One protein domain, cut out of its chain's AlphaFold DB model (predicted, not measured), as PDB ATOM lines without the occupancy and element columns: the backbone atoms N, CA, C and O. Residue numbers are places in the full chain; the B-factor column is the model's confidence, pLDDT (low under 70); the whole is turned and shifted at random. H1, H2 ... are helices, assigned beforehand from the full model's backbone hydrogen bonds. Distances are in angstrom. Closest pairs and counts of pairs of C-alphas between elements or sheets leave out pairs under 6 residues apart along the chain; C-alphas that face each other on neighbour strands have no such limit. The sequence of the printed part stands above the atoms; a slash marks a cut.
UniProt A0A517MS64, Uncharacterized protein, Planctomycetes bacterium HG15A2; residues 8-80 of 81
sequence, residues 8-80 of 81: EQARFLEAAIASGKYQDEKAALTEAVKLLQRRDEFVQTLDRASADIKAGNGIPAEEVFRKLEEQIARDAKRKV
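Overview. This is residues 8 to 80 of the 81 residues of an uncharacterized protein of Planctomycetes bacterium HG15A2 (UniProt A0A517MS64). One long, straight helix, H2, forms a bar with a shorter helix at each end: H1 packs on its first turn, and H3, beyond the other end, sticks out free. The 73 printed residues hold three named helices in the order H1, H2, H3 and no named strand; the class is all helix. The whole is extended, with a radius of gyration of the C-alphas of 22.1 A, and flat, spanning 54 by 42 by 14 A.

Arrangement. H2, residues 25 to 55, touches H1, residues 8 to 18, with residues 25 to 28 alone. Their closest C-alphas, of Leu 13 and Glu 25, are 6.9 A apart. They run opposite ways at a steep tilt of 67 degrees. H3, residues 61 to 78, is apart from both. In H1, H2 and H3 every O i to N i+4 pair is within hydrogen-bond range.

Along the chain. H2 is 45.2 A long, H3 25.9 A and H1 15.4 A. C-alpha 8 is at (11.102, 23.883, -22.991) and C-alpha 78 at (-1.462, 47.051, 27.240).

Size, cuts and confidence. The C-alphas farthest apart, of Glu 8 and Val 80, are 59.3 A apart. The printed part has no cut and no long link. Residues 79 to 80 have pLDDT under 70.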
ATOM      1  N   GLU A   8      12.396  23.469 -23.529       88.12
ATOM      2  CA  GLU A   8      11.102  23.883 -22.991       88.12
ATOM      3  C   GLU A   8      11.249  24.855 -21.809       88.12
ATOM      4  O   GLU A   8      10.574  25.885 -21.756       88.12
ATOM      5  N   GLN A   9      12.162  24.569 -20.877       89.38
ATOM      6  CA  GLN A   9      12.411  25.423 -19.716       89.38
ATOM      7  C   GLN A   9      13.087  26.730 -20.132       89.38
ATOM      8  O   GLN A   9      12.773  27.771 -19.559       89.38
ATOM      9  N   ALA A  10      13.960  26.693 -21.145       89.25
ATOM     10  CA  ALA A  10      14.552  27.893 -21.728       89.25
ATOM     11  C   ALA A  10      13.471  28.813 -22.321       89.25
ATOM     12  O   ALA A  10      13.402  29.984 -21.955       89.25
ATOM     13  N   ARG A  11      12.543  28.274 -23.127       91.44
ATOM     14  CA  ARG A  11      11.419  29.050 -23.688       91.44
ATOM     15  C   ARG A  11      10.513  29.639 -22.607       91.44
ATOM     16  O   ARG A  11      10.072  30.781 -22.718       91.44
ATOM     17  N   PHE A  12      10.233  28.878 -21.548       91.38
ATOM     18  CA  PHE A  12       9.471  29.387 -20.407       91.38
ATOM     19  C   PHE A  12      10.196  30.552 -19.713       91.38
ATOM     20  O   PHE A  12       9.569  31.553 -19.362       91.38
ATOM     21  N   LEU A  13      11.512  30.428 -19.530       91.50
ATOM     22  CA  LEU A  13      12.343  31.449 -18.900       91.50
ATOM     23  C   LEU A  13      12.382  32.734 -19.728       91.50
ATOM     24  O   LEU A  13      12.161  33.817 -19.189       91.50
ATOM     25  N   GLU A  14      12.589  32.603 -21.037       92.50
ATOM     26  CA  GLU A  14      12.558  33.710 -21.993       92.50
ATOM     27  C   GLU A  14      11.217  34.442 -21.949       92.50
ATOM     28  O   GLU A  14      11.190  35.666 -21.828       92.50
ATOM     29  N   ALA A  15      10.099  33.709 -21.960       94.00
ATOM     30  CA  ALA A  15       8.769  34.304 -21.865       94.00
ATOM     31  C   ALA A  15       8.560  35.057 -20.539       94.00
ATOM     32  O   ALA A  15       7.977  36.141 -20.525       94.00
ATOM     33  N   ALA A  16       9.058  34.514 -19.426       92.56
ATOM     34  CA  ALA A  16       8.947  35.146 -18.113       92.56
ATOM     35  C   ALA A  16       9.820  36.408 -17.979       92.56
ATOM     36  O   ALA A  16       9.427  37.366 -17.309       92.56
ATOM     37  N   ILE A  17      10.989  36.440 -18.621       94.31
ATOM     38  CA  ILE A  17      11.835  37.639 -18.684       94.31
ATOM     39  C   ILE A  17      11.192  38.680 -19.605       94.31
ATOM     40  O   ILE A  17      11.052  39.839 -19.219       94.31
ATOM     41  N   ALA A  18      10.719  38.268 -20.785       94.88
ATOM     42  CA  ALA A  18      10.044  39.147 -21.738       94.88
ATOM     43  C   ALA A  18       8.773  39.784 -21.151       94.88
ATOM     44  O   ALA A  18       8.455  40.929 -21.463       94.88
ATOM     45  N   SER A  19       8.070  39.079 -20.259       95.62
ATOM     46  CA  SER A  19       6.915  39.623 -19.540       95.62
ATOM     47  C   SER A  19       7.284  40.555 -18.377       95.62
ATOM     48  O   SER A  19       6.390  41.037 -17.685       95.62
ATOM     49  N   GLY A  20       8.575  40.747 -18.084       94.81
ATOM     50  CA  GLY A  20       9.062  41.528 -16.945       94.81
ATOM     51  C   GLY A  20       8.877  40.853 -15.584       94.81
ATOM     52  O   GLY A  20       9.040  41.506 -14.555       94.81
ATOM     53  N   LYS A  21       8.538  39.555 -15.539       94.88
ATOM     54  CA  LYS A  21       8.385  38.816 -14.272       94.88
ATOM     55  C   LYS A  21       9.732  38.633 -13.570       94.88
ATOM     56  O   LYS A  21       9.785  38.608 -12.342       94.88
ATOM     57  N   TYR A  22      10.801  38.522 -14.352       95.75
ATOM     58  CA  TYR A  22      12.178  38.481 -13.876       95.75
ATOM     59  C   TYR A  22      13.035  39.449 -14.685       95.75
ATOM     60  O   TYR A  22      12.806  39.636 -15.877       95.75
ATOM     61  N   GLN A  23      14.025  40.051 -14.028       93.19
ATOM     62  CA  GLN A  23      14.945  40.998 -14.659       93.19
ATOM     63  C   GLN A  23      15.864  40.314 -15.677       93.19
ATOM     64  O   GLN A  23      16.133  40.865 -16.739       93.19
ATOM     65  N   ASP A  24      16.359  39.128 -15.331       92.31
ATOM     66  CA  ASP A  24      17.260  38.331 -16.148       92.31
ATOM     67  C   ASP A  24      17.156  36.840 -15.779       92.31
ATOM     68  O   ASP A  24      16.462  36.440 -14.834       92.31
ATOM     69  N   GLU A  25      17.857  36.006 -16.546       90.56
ATOM     70  CA  GLU A  25      17.947  34.559 -16.326       90.56
ATOM     71  C   GLU A  25      18.494  34.222 -14.933       90.56
ATOM     72  O   GLU A  25      17.977  33.331 -14.255       90.56
ATOM     73  N   LYS A  26      19.497  34.967 -14.457       91.69
ATOM     74  CA  LYS A  26      20.122  34.725 -13.154       91.69
ATOM     75  C   LYS A  26      19.128  34.940 -12.012       91.69
ATOM     76  O   LYS A  26      19.104  34.140 -11.074       91.69
ATOM     77  N   ALA A  27      18.321  35.992 -12.071       92.50
ATOM     78  CA  ALA A  27      17.290  36.298 -11.091       92.50
ATOM     79  C   ALA A  27      16.236  35.186 -11.051       92.50
ATOM     80  O   ALA A  27      15.902  34.687  -9.976       92.50
ATOM     81  N   ALA A  28      15.780  34.738 -12.220       92.31
ATOM     82  CA  ALA A  28      14.801  33.666 -12.322       92.31
ATOM     83  C   ALA A  28      15.333  32.321 -11.790       92.31
ATOM     84  O   ALA A  28      14.659  31.662 -10.996       92.31
ATOM     85  N   LEU A  29      16.565  31.940 -12.149       91.19
ATOM     86  CA  LEU A  29      17.208  30.723 -11.640       91.19
ATOM     87  C   LEU A  29      17.469  30.795 -10.131       91.19
ATOM     88  O   LEU A  29      17.281  29.808  -9.422       91.19
ATOM     89  N   THR A  30      17.854  31.966  -9.619       94.12
ATOM     90  CA  THR A  30      18.047  32.174  -8.177       94.12
ATOM     91  C   THR A  30      16.746  31.948  -7.412       94.12
ATOM     92  O   THR A  30      16.741  31.257  -6.393       94.12
ATOM     93  N   GLU A  31      15.628  32.485  -7.903       95.00
ATOM     94  CA  GLU A  31      14.317  32.252  -7.293       95.00
ATOM     95  C   GLU A  31      13.875  30.788  -7.411       95.00
ATOM     96  O   GLU A  31      13.355  30.231  -6.444       95.00
ATOM     97  N   ALA A  32      14.148  30.123  -8.536       93.00
ATOM     98  CA  ALA A  32      13.873  28.695  -8.686       93.00
ATOM     99  C   ALA A  32      14.622  27.854  -7.636       93.00
ATOM    100  O   ALA A  32      14.019  27.002  -6.981       93.00
ATOM    101  N   VAL A  33      15.911  28.131  -7.407       94.50
ATOM    102  CA  VAL A  33      16.707  27.447  -6.374       94.50
ATOM    103  C   VAL A  33      16.155  27.718  -4.975       94.50
ATOM    104  O   VAL A  33      15.992  26.778  -4.200       94.50
ATOM    105  N   LYS A  34      15.798  28.968  -4.653       96.94
ATOM    106  CA  LYS A  34      15.180  29.301  -3.357       96.94
ATOM    107  C   LYS A  34      13.871  28.547  -3.133       96.94
ATOM    108  O   LYS A  34      13.609  28.098  -2.021       96.94
ATOM    109  N   LEU A  35      13.040  28.408  -4.166       96.75
ATOM    110  CA  LEU A  35      11.788  27.655  -4.075       96.75
ATOM    111  C   LEU A  35      12.040  26.169  -3.813       96.75
ATOM    112  O   LEU A  35      11.350  25.580  -2.983       96.75
ATOM    113  N   LEU A  36      13.043  25.577  -4.468       96.69
ATOM    114  CA  LEU A  36      13.440  24.191  -4.216       96.69
ATOM    115  C   LEU A  36      13.941  24.005  -2.779       96.69
ATOM    116  O   LEU A  36      13.472  23.104  -2.091       96.69
ATOM    117  N   GLN A  37      14.800  24.903  -2.294       97.50
ATOM    118  CA  GLN A  37      15.290  24.877  -0.911       97.50
ATOM    119  C   GLN A  37      14.142  24.976   0.101       97.50
ATOM    120  O   GLN A  37      14.034  24.141   0.994       97.50
ATOM    121  N   ARG A  38      13.226  25.936  -0.081       97.75
ATOM    122  CA  ARG A  38      12.048  26.098   0.788       97.75
ATOM    123  C   ARG A  38      11.137  24.880   0.778       97.75
ATOM    124  O   ARG A  38      10.574  24.529   1.811       97.75
ATOM    125  N   ARG A  39      10.959  24.243  -0.382       97.94
ATOM    126  CA  ARG A  39      10.182  23.005  -0.485       97.94
ATOM    127  C   ARG A  39      10.825  21.908   0.357       97.94
ATOM    128  O   ARG A  39      10.120  21.246   1.112       97.94
ATOM    129  N   ASP A  40      12.135  21.736   0.244       98.00
ATOM    130  CA  ASP A  40      12.851  20.690   0.969       98.00
ATOM    131  C   ASP A  40      12.834  20.958   2.492       98.00
ATOM    132  O   ASP A  40      12.558  20.049   3.276       98.00
ATOM    133  N   GLU A  41      12.999  22.214   2.923       97.62
ATOM    134  CA  GLU A  41      12.830  22.639   4.324       97.62
ATOM    135  C   GLU A  41      11.410  22.375   4.857       97.62
ATOM    136  O   GLU A  41      11.224  21.936   5.998       97.62
ATOM    137  N   PHE A  42      10.390  22.633   4.035       97.44
ATOM    138  CA  PHE A  42       8.996  22.392   4.398       97.44
ATOM    139  C   PHE A  42       8.714  20.899   4.576       97.44
ATOM    140  O   PHE A  42       8.134  20.513   5.590       97.44
ATOM    141  N   VAL A  43       9.189  20.052   3.658       97.81
ATOM    142  CA  VAL A  43       9.069  18.589   3.775       97.81
ATOM    143  C   VAL A  43       9.724  18.097   5.067       97.81
ATOM    144  O   VAL A  43       9.077  17.415   5.857       97.81
ATOM    145  N   GLN A  44      10.947  18.542   5.368       97.06
ATOM    146  CA  GLN A  44      11.623  18.189   6.625       97.06
ATOM    147  C   GLN A  44      10.875  18.678   7.873       97.06
ATOM    148  O   GLN A  44      10.976  18.085   8.949       97.06
ATOM    149  N   THR A  45      10.158  19.795   7.774       97.19
ATOM    150  CA  THR A  45       9.317  20.303   8.864       97.19
ATOM    151  C   THR A  45       8.097  19.410   9.074       97.19
ATOM    152  O   THR A  45       7.774  19.097  10.219       97.19
ATOM    153  N   LEU A  46       7.458  18.950   7.996       96.81
ATOM    154  CA  LEU A  46       6.342  18.007   8.071       96.81
ATOM    155  C   LEU A  46       6.769  16.656   8.648       96.81
ATOM    156  O   LEU A  46       6.064  16.115   9.498       96.81
ATOM    157  N   ASP A  47       7.928  16.141   8.242       97.12
ATOM    158  CA  ASP A  47       8.461  14.881   8.764       97.12
ATOM    159  C   ASP A  47       8.712  14.965  10.274       97.12
ATOM    160  O   ASP A  47       8.300  14.080  11.028       97.12
ATOM    161  N   ARG A  48       9.314  16.071  10.733       95.62
ATOM    162  CA  ARG A  48       9.506  16.344  12.167       95.62
ATOM    163  C   ARG A  48       8.179  16.450  12.910       95.62
ATOM    164  O   ARG A  48       7.996  15.761  13.906       95.62
ATOM    165  N   ALA A  49       7.229  17.230  12.394       93.62
ATOM    166  CA  ALA A  49       5.907  17.364  13.003       93.62
ATOM    167  C   ALA A  49       5.176  16.011  13.097       93.62
ATOM    168  O   ALA A  49       4.562  15.699  14.115       93.62
ATOM    169  N   SER A  50       5.277  15.173  12.060       95.56
ATOM    170  CA  SER A  50       4.715  13.820  12.068       95.56
ATOM    171  C   SER A  50       5.361  12.940  13.141       95.56
ATOM    172  O   SER A  50       4.658  12.201  13.835       95.56
ATOM    173  N   ALA A  51       6.685  13.020  13.300       95.44
ATOM    174  CA  ALA A  51       7.411  12.291  14.335       95.44
ATOM    175  C   ALA A  51       7.012  12.748  15.748       95.44
ATOM    176  O   ALA A  51       6.739  11.900  16.596       95.44
ATOM    177  N   ASP A  52       6.895  14.057  15.981       95.06
ATOM    178  CA  ASP A  52       6.473  14.618  17.270       95.06
ATOM    179  C   ASP A  52       5.057  14.181  17.655       95.06
ATOM    180  O   ASP A  52       4.820  13.773  18.793       95.06
ATOM    181  N   ILE A  53       4.124  14.185  16.697       91.81
ATOM    182  CA  ILE A  53       2.759  13.689  16.918       91.81
ATOM    183  C   ILE A  53       2.782  12.207  17.311       91.81
ATOM    184  O   ILE A  53       2.131  11.819  18.279       91.81
ATOM    185  N   LYS A  54       3.553  11.376  16.597       93.75
ATOM    186  CA  LYS A  54       3.680   9.939  16.904       93.75
ATOM    187  C   LYS A  54       4.337   9.678  18.260       93.75
ATOM    188  O   LYS A  54       3.991   8.699  18.910       93.75
ATOM    189  N   ALA A  55       5.260  10.539  18.681       95.44
ATOM    190  CA  ALA A  55       5.909  10.470  19.987       95.44
ATOM    191  C   ALA A  55       5.013  10.973  21.136       95.44
ATOM    192  O   ALA A  55       5.377  10.816  22.298       95.44
ATOM    193  N   GLY A  56       3.855  11.569  20.832       93.50
ATOM    194  CA  GLY A  56       2.971  12.162  21.833       93.50
ATOM    195  C   GLY A  56       3.439  13.529  22.340       93.50
ATOM    196  O   GLY A  56       2.916  14.009  23.339       93.50
ATOM    197  N   ASN A  57       4.368  14.193  21.641       92.50
ATOM    198  CA  ASN A  57       4.901  15.518  21.993       92.50
ATOM    199  C   ASN A  57       3.939  16.676  21.637       92.50
ATOM    200  O   ASN A  57       4.358  17.820  21.465       92.50
ATOM    201  N   GLY A  58       2.646  16.387  21.475       88.19
ATOM    202  CA  GLY A  58       1.621  17.387  21.194       88.19
ATOM    203  C   GLY A  58       1.195  18.151  22.448       88.19
ATOM    204  O   GLY A  58       1.330  17.667  23.569       88.19
ATOM    205  N   ILE A  59       0.630  19.341  22.253       90.12
ATOM    206  CA  ILE A  59      -0.035  20.100  23.319       90.12
ATOM    207  C   ILE A  59      -1.549  19.945  23.119       90.12
ATOM    208  O   ILE A  59      -2.010  20.106  21.984       90.12
ATOM    209  N   PRO A  60      -2.336  19.654  24.172       91.88
ATOM    210  CA  PRO A  60      -3.792  19.631  24.077       91.88
ATOM    211  C   PRO A  60      -4.343  20.952  23.538       91.88
ATOM    212  O   PRO A  60      -3.884  22.033  23.921       91.88
ATOM    213  N   ALA A  61      -5.344  20.877  22.664       93.44
ATOM    214  CA  ALA A  61      -5.897  22.055  22.002       93.44
ATOM    215  C   ALA A  61      -6.441  23.072  23.016       93.44
ATOM    216  O   ALA A  61      -6.203  24.271  22.885       93.44
ATOM    217  N   GLU A  62      -7.096  22.597  24.072       96.25
ATOM    218  CA  GLU A  62      -7.663  23.414  25.145       96.25
ATOM    219  C   GLU A  62      -6.583  24.233  25.863       96.25
ATOM    220  O   GLU A  62      -6.802  25.394  26.213       96.25
ATOM    221  N   GLU A  63      -5.387  23.664  26.044       95.44
ATOM    222  CA  GLU A  63      -4.257  24.384  26.630       95.44
ATOM    223  C   GLU A  63      -3.737  25.478  25.689       95.44
ATOM    224  O   GLU A  63      -3.402  26.572  26.152       95.44
ATOM    225  N   VAL A  64      -3.694  25.208  24.381       95.19
ATOM    226  CA  VAL A  64      -3.305  26.197  23.367       95.19
ATOM    227  C   VAL A  64      -4.291  27.364  23.354       95.19
ATOM    228  O   VAL A  64      -3.867  28.517  23.451       95.19
ATOM    229  N   PHE A  65      -5.597  27.086  23.297       96.69
ATOM    230  CA  PHE A  65      -6.632  28.123  23.291       96.69
ATOM    231  C   PHE A  65      -6.596  28.975  24.556       96.69
ATOM    232  O   PHE A  65      -6.555  30.200  24.454       96.69
ATOM    233  N   ARG A  66      -6.479  28.352  25.733       97.31
ATOM    234  CA  ARG A  66      -6.342  29.084  26.998       97.31
ATOM    235  C   ARG A  66      -5.142  30.039  26.978       97.31
ATOM    236  O   ARG A  66      -5.281  31.208  27.330       97.31
ATOM    237  N   LYS A  67      -3.967  29.580  26.525       95.56
ATOM    238  CA  LYS A  67      -2.760  30.429  26.431       95.56
ATOM    239  C   LYS A  67      -2.952  31.609  25.471       95.56
ATOM    240  O   LYS A  67      -2.470  32.708  25.753       95.56
ATOM    241  N   LEU A  68      -3.645  31.390  24.353       95.50
ATOM    242  CA  LEU A  68      -3.947  32.434  23.372       95.50
ATOM    243  C   LEU A  68      -4.926  33.473  23.926       95.50
ATOM    244  O   LEU A  68      -4.676  34.669  23.793       95.50
ATOM    245  N   GLU A  69      -5.999  33.044  24.590       96.38
ATOM    246  CA  GLU A  69      -6.968  33.940  25.234       96.38
ATOM    247  C   GLU A  69      -6.300  34.823  26.294       96.38
ATOM    248  O   GLU A  69      -6.490  36.042  26.313       96.38
ATOM    249  N   GLU A  70      -5.445  34.233  27.133       95.31
ATOM    250  CA  GLU A  70      -4.663  34.972  28.123       95.31
ATOM    251  C   GLU A  70      -3.732  36.002  27.470       95.31
ATOM    252  O   GLU A  70      -3.592  37.122  27.970       95.31
ATOM    253  N   GLN A  71      -3.091  35.650  26.351       95.00
ATOM    254  CA  GLN A  71      -2.234  36.572  25.610       95.00
ATOM    255  C   GLN A  71      -3.029  37.739  25.024       95.00
ATOM    256  O   GLN A  71      -2.643  38.891  25.216       95.00
ATOM    257  N   ILE A  72      -4.166  37.457  24.388       95.12
ATOM    258  CA  ILE A  72      -5.058  38.478  23.830       95.12
ATOM    259  C   ILE A  72      -5.532  39.433  24.932       95.12
ATOM    260  O   ILE A  72      -5.483  40.651  24.759       95.12
ATOM    261  N   ALA A  73      -5.931  38.907  26.093       93.12
ATOM    262  CA  ALA A  73      -6.359  39.721  27.226       93.12
ATOM    263  C   ALA A  73      -5.233  40.621  27.770       93.12
ATOM    264  O   ALA A  73      -5.489  41.768  28.149       93.12
ATOM    265  N   ARG A  74      -3.980  40.138  27.797       92.38
ATOM    266  CA  ARG A  74      -2.808  40.957  28.168       92.38
ATOM    267  C   ARG A  74      -2.552  42.071  27.157       92.38
ATOM    268  O   ARG A  74      -2.367  43.221  27.556       92.38
ATOM    269  N   ASP A  75      -2.577  41.751  25.869       90.81
ATOM    270  CA  ASP A  75      -2.310  42.719  24.803       90.81
ATOM    271  C   ASP A  75      -3.400  43.794  24.719       90.81
ATOM    272  O   ASP A  75      -3.094  44.968  24.500       90.81
ATOM    273  N   ALA A  76      -4.661  43.423  24.969       87.75
ATOM    274  CA  ALA A  76      -5.767  44.366  25.084       87.75
ATOM    275  C   ALA A  76      -5.558  45.348  26.246       87.75
ATOM    276  O   ALA A  76      -5.706  46.552  26.061       87.75
ATOM    277  N   LYS A  77      -5.134  44.863  27.422       80.38
ATOM    278  CA  LYS A  77      -4.832  45.723  28.582       80.38
ATOM    279  C   LYS A  77      -3.654  46.666  28.330       80.38
ATOM    280  O   LYS A  77      -3.680  47.797  28.798       80.38
ATOM    281  N   ARG A  78      -2.644  46.233  27.566       75.19
ATOM    282  CA  ARG A  78      -1.462  47.051  27.240       75.19
ATOM    283  C   ARG A  78      -1.757  48.196  26.265       75.19
ATOM    284  O   ARG A  78      -1.010  49.161  26.245       75.19
ATOM    285  N   LYS A  79      -2.815  48.094  25.454       66.94
ATOM    286  CA  LYS A  79      -3.225  49.139  24.494       66.94
ATOM    287  C   LYS A  79      -4.111  50.237  25.099       66.94
ATOM    288  O   LYS A  79      -4.425  51.193  24.400       66.94
ATOM    289  N   VAL A  80      -4.553  50.076  26.345       59.38
ATOM    290  CA  VAL A  80      -5.497  50.984  27.029       59.38
ATOM    291  C   VAL A  80      -4.774  51.894  28.044       59.38
ATOM    292  O   VAL A  80      -5.417  52.643  28.771       59.38
TER     293      VAL A  80